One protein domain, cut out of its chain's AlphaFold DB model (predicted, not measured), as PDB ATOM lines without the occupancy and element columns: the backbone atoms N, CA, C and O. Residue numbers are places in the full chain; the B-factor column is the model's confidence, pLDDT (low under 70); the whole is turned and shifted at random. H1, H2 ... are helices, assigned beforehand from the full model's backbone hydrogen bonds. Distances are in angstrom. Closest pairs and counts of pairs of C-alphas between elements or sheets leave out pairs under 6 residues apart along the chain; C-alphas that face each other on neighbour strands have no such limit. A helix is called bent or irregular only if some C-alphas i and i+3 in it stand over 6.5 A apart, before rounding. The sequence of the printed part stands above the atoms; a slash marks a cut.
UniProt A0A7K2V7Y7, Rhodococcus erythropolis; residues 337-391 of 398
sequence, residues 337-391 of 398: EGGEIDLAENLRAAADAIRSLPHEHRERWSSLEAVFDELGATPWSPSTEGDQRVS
ATOM      1  N   GLU A 337     118.164  91.359  75.022       89.38
ATOM      2  CA  GLU A 337     119.551  90.989  74.742       89.38
ATOM      3  C   GLU A 337     120.429  92.214  74.450       89.38
ATOM      4  O   GLU A 337     119.993  93.232  73.912       89.38
ATOM      5  N   GLY A 338     121.707  92.128  74.836       90.75
ATOM      6  CA  GLY A 338     122.697  93.174  74.572       90.75
ATOM      7  C   GLY A 338     122.240  94.574  75.006       90.75
ATOM      8  O   GLY A 338     121.842  94.784  76.151       90.75
ATOM      9  N   GLY A 339     122.296  95.530  74.073       91.81
ATOM     10  CA  GLY A 339     121.966  96.938  74.323       91.81
ATOM     11  C   GLY A 339     120.494  97.215  74.660       91.81
ATOM     12  O   GLY A 339     120.190  98.296  75.161       91.81
ATOM     13  N   GLU A 340     119.578  96.263  74.440       92.62
ATOM     14  CA  GLU A 340     118.172  96.416  74.843       92.62
ATOM     15  C   GLU A 340     118.016  96.475  76.364       92.62
ATOM     16  O   GLU A 340     117.128  97.161  76.869       92.62
ATOM     17  N   ILE A 341     118.889  95.782  77.103       92.56
ATOM     18  CA  ILE A 341     118.860  95.766  78.568       92.56
ATOM     19  C   ILE A 341     119.140  97.171  79.109       92.56
ATOM     20  O   ILE A 341     118.350  97.684  79.907       92.56
ATOM     21  N   ASP A 342     120.215  97.798  78.628       93.88
ATOM     22  CA  ASP A 342     120.620  99.147  79.033       93.88
ATOM     23  C   ASP A 342     119.580 100.187  78.595       93.88
ATOM     24  O   ASP A 342     119.224 101.089  79.357       93.88
ATOM     25  N   LEU A 343     119.035 100.046  77.380       95.12
ATOM     26  CA  LEU A 343     117.971 100.917  76.885       95.12
ATOM     27  C   LEU A 343     116.719 100.824  77.767       95.12
ATOM     28  O   LEU A 343     116.202 101.852  78.200       95.12
ATOM     29  N   ALA A 344     116.253  99.614  78.082       94.00
ATOM     30  CA  ALA A 344     115.082  99.421  78.928       94.00
ATOM     31  C   ALA A 344     115.304  99.952  80.355       94.00
ATOM     32  O   ALA A 344     114.380 100.493  80.957       94.00
ATOM     33  N   GLU A 345     116.516  99.836  80.907       92.75
ATOM     34  CA  GLU A 345     116.864 100.428  82.205       92.75
ATOM     35  C   GLU A 345     116.819 101.960  82.178       92.75
ATOM     36  O   GLU A 345     116.192 102.564  83.052       92.75
ATOM     37  N   ASN A 346     117.380 102.586  81.142       95.06
ATOM     38  CA  ASN A 346     117.335 104.038  80.969       95.06
ATOM     39  C   ASN A 346     115.903 104.561  80.786       95.06
ATOM     40  O   ASN A 346     115.534 105.580  81.373       95.06
ATOM     41  N   LEU A 347     115.077 103.859  80.007       95.50
ATOM     42  CA  LEU A 347     113.679 104.236  79.790       95.50
ATOM     43  C   LEU A 347     112.836 104.084  81.063       95.50
ATOM     44  O   LEU A 347     112.028 104.962  81.359       95.50
ATOM     45  N   ARG A 348     113.061 103.036  81.870       94.38
ATOM     46  CA  ARG A 348     112.427 102.918  83.198       94.38
ATOM     47  C   ARG A 348     112.829 104.071  84.118       94.38
ATOM     48  O   ARG A 348     111.961 104.668  84.746       94.38
ATOM     49  N   ALA A 349     114.114 104.428  84.154       94.00
ATOM     50  CA  ALA A 349     114.586 105.557  84.952       94.00
ATOM     51  C   ALA A 349     113.954 106.887  84.503       94.00
ATOM     52  O   ALA A 349     113.588 107.713  85.339       94.00
ATOM     53  N   ALA A 350     113.769 107.081  83.193       94.38
ATOM     54  CA  ALA A 350     113.048 108.233  82.657       94.38
ATOM     55  C   ALA A 350     111.566 108.232  83.075       94.38
ATOM     56  O   ALA A 350     111.051 109.279  83.469       94.38
ATOM     57  N   ALA A 351     110.894 107.077  83.047       93.38
ATOM     58  CA  ALA A 351     109.514 106.941  83.516       93.38
ATOM     59  C   ALA A 351     109.379 107.313  85.003       93.38
ATOM     60  O   ALA A 351     108.488 108.077  85.379       93.38
ATOM     61  N   ASP A 352     110.300 106.843  85.844       92.94
ATOM     62  CA  ASP A 352     110.318 107.167  87.273       92.94
ATOM     63  C   ASP A 352     110.618 108.651  87.523       92.94
ATOM     64  O   ASP A 352     109.983 109.281  88.375       92.94
ATOM     65  N   ALA A 353     111.517 109.249  86.734       93.75
ATOM     66  CA  ALA A 353     111.786 110.682  86.789       93.75
ATOM     67  C   ALA A 353     110.526 111.502  86.461       93.75
ATOM     68  O   ALA A 353     110.201 112.422  87.212       93.75
ATOM     69  N   ILE A 354     109.773 111.138  85.415       92.31
ATOM     70  CA  ILE A 354     108.507 111.802  85.055       92.31
ATOM     71  C   ILE A 354     107.479 111.676  86.184       92.31
ATOM     72  O   ILE A 354     106.865 112.673  86.567       92.31
ATOM     73  N   ARG A 355     107.322 110.483  86.768       90.56
ATOM     74  CA  ARG A 355     106.385 110.237  87.879       90.56
ATOM     75  C   ARG A 355     106.733 111.012  89.147       90.56
ATOM     76  O   ARG A 355     105.835 111.322  89.926       90.56
ATOM     77  N   SER A 356     108.014 111.321  89.352       92.56
ATOM     78  CA  SER A 356     108.489 112.118  90.490       92.56
ATOM     79  C   SER A 356     108.245 113.627  90.340       92.56
ATOM     80  O   SER A 356     108.391 114.368  91.315       92.56
ATOM     81  N   LEU A 357     107.869 114.101  89.143       92.88
ATOM     82  CA  LEU A 357     107.575 115.513  88.911       92.88
ATOM     83  C   LEU A 357     106.288 115.948  89.637       92.88
ATOM     84  O   LEU A 357     105.334 115.171  89.739       92.88
ATOM     85  N   PRO A 358     106.196 117.220  90.073       93.25
ATOM     86  CA  PRO A 358     104.932 117.799  90.520       93.25
ATOM     87  C   PRO A 358     103.849 117.694  89.436       93.25
ATOM     88  O   PRO A 358     104.158 117.800  88.247       93.25
ATOM     89  N   HIS A 359     102.582 117.542  89.841       89.12
ATOM     90  CA  HIS A 359     101.442 117.300  88.939       89.12
ATOM     91  C   HIS A 359     101.397 118.260  87.737       89.12
ATOM     92  O   HIS A 359     101.314 117.821  86.594       89.12
ATOM     93  N   GLU A 360     101.559 119.563  87.985       87.69
ATOM     94  CA  GLU A 360     101.545 120.621  86.958       87.69
ATOM     95  C   GLU A 360     102.641 120.461  85.886       87.69
ATOM     96  O   GLU A 360     102.490 120.900  84.745       87.69
ATOM     97  N   HIS A 361     103.765 119.834  86.238       90.69
ATOM     98  CA  HIS A 361     104.848 119.536  85.305       90.69
ATOM     99  C   HIS A 361     104.670 118.170  84.643       90.69
ATOM    100  O   HIS A 361     104.965 118.045  83.455       90.69
ATOM    101  N   ARG A 362     104.167 117.174  85.382       90.12
ATOM    102  CA  ARG A 362     103.907 115.814  84.889       90.12
ATOM    103  C   ARG A 362     102.882 115.797  83.757       90.12
ATOM    104  O   ARG A 362     103.087 115.077  82.787       90.12
ATOM    105  N   GLU A 363     101.852 116.646  83.808       90.69
ATOM    106  CA  GLU A 363     100.838 116.743  82.742       90.69
ATOM    107  C   GLU A 363     101.442 116.970  81.345       90.69
ATOM    108  O   GLU A 363     100.970 116.392  80.364       90.69
ATOM    109  N   ARG A 364     102.534 117.742  81.246       92.88
ATOM    110  CA  ARG A 364     103.231 118.015  79.971       92.88
ATOM    111  C   ARG A 364     103.892 116.780  79.360       92.88
ATOM    112  O   ARG A 364     104.214 116.790  78.177       92.88
ATOM    113  N   TRP A 365     104.103 115.743  80.165       93.50
ATOM    114  CA  TRP A 365     104.734 114.481  79.786       93.50
ATOM    115  C   TRP A 365     103.738 113.323  79.710       93.50
ATOM    116  O   TRP A 365     104.152 112.197  79.452       93.50
ATOM    117  N   SER A 366     102.441 113.588  79.892       89.31
ATOM    118  CA  SER A 366     101.382 112.571  79.928       89.31
ATOM    119  C   SER A 366     101.393 111.632  78.719       89.31
ATOM    120  O   SER A 366     101.225 110.429  78.887       89.31
ATOM    121  N   SER A 367     101.664 112.140  77.513       91.56
ATOM    122  CA  SER A 367     101.775 111.301  76.312       91.56
ATOM    123  C   SER A 367     102.962 110.335  76.364       91.56
ATOM    124  O   SER A 367     102.824 109.185  75.969       91.56
ATOM    125  N   LEU A 368     104.124 110.777  76.857       93.38
ATOM    126  CA  LEU A 368     105.304 109.915  76.976       93.38
ATOM    127  C   LEU A 368     105.148 108.917  78.129       93.38
ATOM    128  O   LEU A 368     105.550 107.764  78.009       93.38
ATOM    129  N   GLU A 369     104.532 109.348  79.227       90.44
ATOM    130  CA  GLU A 369     104.185 108.470  80.338       90.44
ATOM    131  C   GLU A 369     103.209 107.366  79.911       90.44
ATOM    132  O   GLU A 369     103.450 106.205  80.231       90.44
ATOM    133  N   ALA A 370     102.180 107.696  79.122       90.12
ATOM    134  CA  ALA A 370     101.254 106.712  78.566       90.12
ATOM    135  C   ALA A 370     101.983 105.665  77.708       90.12
ATOM    136  O   ALA A 370     101.754 104.473  77.884       90.12
ATOM    137  N   VAL A 371     102.930 106.089  76.862       92.50
ATOM    138  CA  VAL A 371     103.768 105.164  76.080       92.50
ATOM    139  C   VAL A 371     104.611 104.267  76.991       92.50
ATOM    140  O   VAL A 371     104.724 103.068  76.748       92.50
ATOM    141  N   PHE A 372     105.203 104.798  78.064       93.56
ATOM    142  CA  PHE A 372     105.952 103.967  79.013       93.56
ATOM    143  C   PHE A 372     105.062 102.953  79.734       93.56
ATOM    144  O   PHE A 372     105.473 101.803  79.913       93.56
ATOM    145  N   ASP A 373     103.854 103.350  80.120       90.50
ATOM    146  CA  ASP A 373     102.881 102.460  80.745       90.50
ATOM    147  C   ASP A 373     102.413 101.366  79.772       90.50
ATOM    148  O   ASP A 373     102.374 100.195  80.156       90.50
ATOM    149  N   GLU A 374     102.158 101.714  78.506       89.88
ATOM    150  CA  GLU A 374     101.850 100.768  77.424       89.88
ATOM    151  C   GLU A 374     102.980  99.760  77.197       89.88
ATOM    152  O   GLU A 374     102.708  98.591  76.947       89.88
ATOM    153  N   LEU A 375     104.242 100.178  77.347       92.69
ATOM    154  CA  LEU A 375     105.424  99.313  77.251       92.69
ATOM    155  C   LEU A 375     105.719  98.509  78.533       92.69
ATOM    156  O   LEU A 375     106.713  97.777  78.583       92.69
ATOM    157  N   GLY A 376     104.890  98.629  79.574       90.88
ATOM    158  CA  GLY A 376     104.995  97.835  80.800       90.88
ATOM    159  C   GLY A 376     105.851  98.454  81.907       90.88
ATOM    160  O   GLY A 376     106.265  97.747  82.824       90.88
ATOM    161  N   ALA A 377     106.117  99.765  81.876       88.81
ATOM    162  CA  ALA A 377     106.870 100.453  82.933       88.81
ATOM    163  C   ALA A 377     106.064 100.668  84.228       88.81
ATOM    164  O   ALA A 377     106.519 101.396  85.116       88.81
ATOM    165  N   THR A 378     104.849 100.126  84.338       79.50
ATOM    166  CA  THR A 378     103.955 100.351  85.478       79.50
ATOM    167  C   THR A 378     104.528  99.745  86.770       79.50
ATOM    168  O   THR A 378     105.016  98.610  86.765       79.50
ATOM    169  N   PRO A 379     104.486 100.467  87.909       65.00
ATOM    170  CA  PRO A 379     104.982  99.944  89.177       65.00
ATOM    171  C   PRO A 379     104.194  98.702  89.604       65.00
ATOM    172  O   PRO A 379     102.972  98.743  89.765       65.00
ATOM    173  N   TRP A 380     104.894  97.590  89.825       50.84
ATOM    174  CA  TRP A 380     104.265  96.354  90.285       50.84
ATOM    175  C   TRP A 380     103.656  96.548  91.681       50.84
ATOM    176  O   TRP A 380     104.373  96.776  92.653       50.84
ATOM    177  N   SER A 381     102.329  96.429  91.780       45.78
ATOM    178  CA  SER A 381     101.604  96.413  93.055       45.78
ATOM    179  C   SER A 381     100.985  95.025  93.268       45.78
ATOM    180  O   SER A 381     100.187  94.608  92.426       45.78
ATOM    181  N   PRO A 382     101.276  94.307  94.374       43.19
ATOM    182  CA  PRO A 382     100.740  92.963  94.627       43.19
ATOM    183  C   PRO A 382      99.202  92.893  94.663       43.19
ATOM    184  O   PRO A 382      98.628  91.817  94.527       43.19
ATOM    185  N   SER A 383      98.522  94.033  94.810       36.59
ATOM    186  CA  SER A 383      97.066  94.158  94.726       36.59
ATOM    187  C   SER A 383      96.509  94.028  93.305       36.59
ATOM    188  O   SER A 383      95.356  93.648  93.166       36.59
ATOM    189  N   THR A 384      97.278  94.272  92.238       40.91
ATOM    190  CA  THR A 384      96.728  94.351  90.863       40.91
ATOM    191  C   THR A 384      96.306  93.011  90.247       40.91
ATOM    192  O   THR A 384      95.393  93.000  89.424       40.91
ATOM    193  N   GLU A 385      96.852  91.872  90.690       41.25
ATOM    194  CA  GLU A 385      96.338  90.543  90.291       41.25
ATOM    195  C   GLU A 385      95.026  90.179  91.026       41.25
ATOM    196  O   GLU A 385      94.222  89.398  90.514       41.25
ATOM    197  N   GLY A 386      94.773  90.772  92.202       32.62
ATOM    198  CA  GLY A 386      93.557  90.561  93.002       32.62
ATOM    199  C   GLY A 386      92.451  91.596  92.754       32.62
ATOM    200  O   GLY A 386      91.272  91.245  92.732       32.62
ATOM    201  N   ASP A 387      92.800  92.858  92.507       29.81
ATOM    202  CA  ASP A 387      91.838  93.956  92.348       29.81
ATOM    203  C   ASP A 387      91.172  93.986  90.973       29.81
ATOM    204  O   ASP A 387      90.054  94.487  90.867       29.81
ATOM    205  N   GLN A 388      91.753  93.359  89.943       35.06
ATOM    206  CA  GLN A 388      90.999  93.071  88.714       35.06
ATOM    207  C   GLN A 388      89.901  92.015  88.939       35.06
ATOM    208  O   GLN A 388      88.937  91.978  88.181       35.06
ATOM    209  N   ARG A 389      89.984  91.192  89.997       35.53
ATOM    210  CA  ARG A 389      88.906  90.266  90.395       35.53
ATOM    211  C   ARG A 389      87.915  90.876  91.391       35.53
ATOM    212  O   ARG A 389      86.758  90.472  91.390       35.53
ATOM    213  N   VAL A 390      88.326  91.833  92.229       31.19
ATOM    214  CA  VAL A 390      87.483  92.338  93.334       31.19
ATOM    215  C   VAL A 390      86.808  93.678  93.024       31.19
ATOM    216  O   VAL A 390      85.645  93.849  93.398       31.19
ATOM    217  N   SER A 391      87.425  94.576  92.245       29.27
ATOM    218  CA  SER A 391      86.741  95.798  91.776       29.27
ATOM    219  C   SER A 391      85.592  95.502  90.794       29.27
ATOM    220  O   SER A 391      84.625  96.260  90.734       29.27
TER     221      SER A 391
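This is residues 337 to 391 of the 398 residues of a protein of Rhodococcus erythropolis (UniProt A0A7K2V7Y7). This is a helical hairpin, H1 and the kinked H2 folded back beside it, with a thin arm, residues 380 to 391, that sticks out from the hairpin and ends in the short H3. The first residues, 337 to 343, stick out too, past H2. The printed part has 55 residues with three named helices, H1, H2 and H3 in chain order, and no named strand; the class is all helix. It is loose, with a radius of gyration of the C-alphas of 13.6 A, and flat, spanning 38 by 36 by 16 A.

Start with H1, residues 339 to 355, and go on through a tight link of 3 residues to H2, residues 359 to 374. The two touch and form a helical hairpin; their closest C-alphas, those of Ile 354 and Arg 362, are 6.1 A apart. They run opposite ways at a shallow tilt of 33 degrees, only just short of steep. H2 is irregular, with C-alphas 364 and 367 7.8 A apart, and has a kink of 68 degrees near residue 366. H3, residues 384 to 391, is apart from H1 and from H2. In H1 every O i to N i+4 pair is within hydrogen-bond range; in H2 8 of 12 are, in H3 2 of 4.

Find C-alpha 339 at (121.966, 96.938, 74.323); from there H1 runs 24.6 A to C-alpha 355. H2 runs 20.2 A from C-alpha 359 at (101.442, 117.300, 88.939) to C-alpha 374. H3 ends at C-alpha 391, (86.741, 95.798, 91.776), and is neither bent nor irregular, but only just: C-alphas 385 and 388 are 6.1 A apart.

The C-alphas farthest apart, those of Gly 338 and Ser 391, are 39.9 A apart. The printed part has no cut, and no link is long. Look at residues 379 to 391 for pLDDT under 70; the mean of H3 is 34.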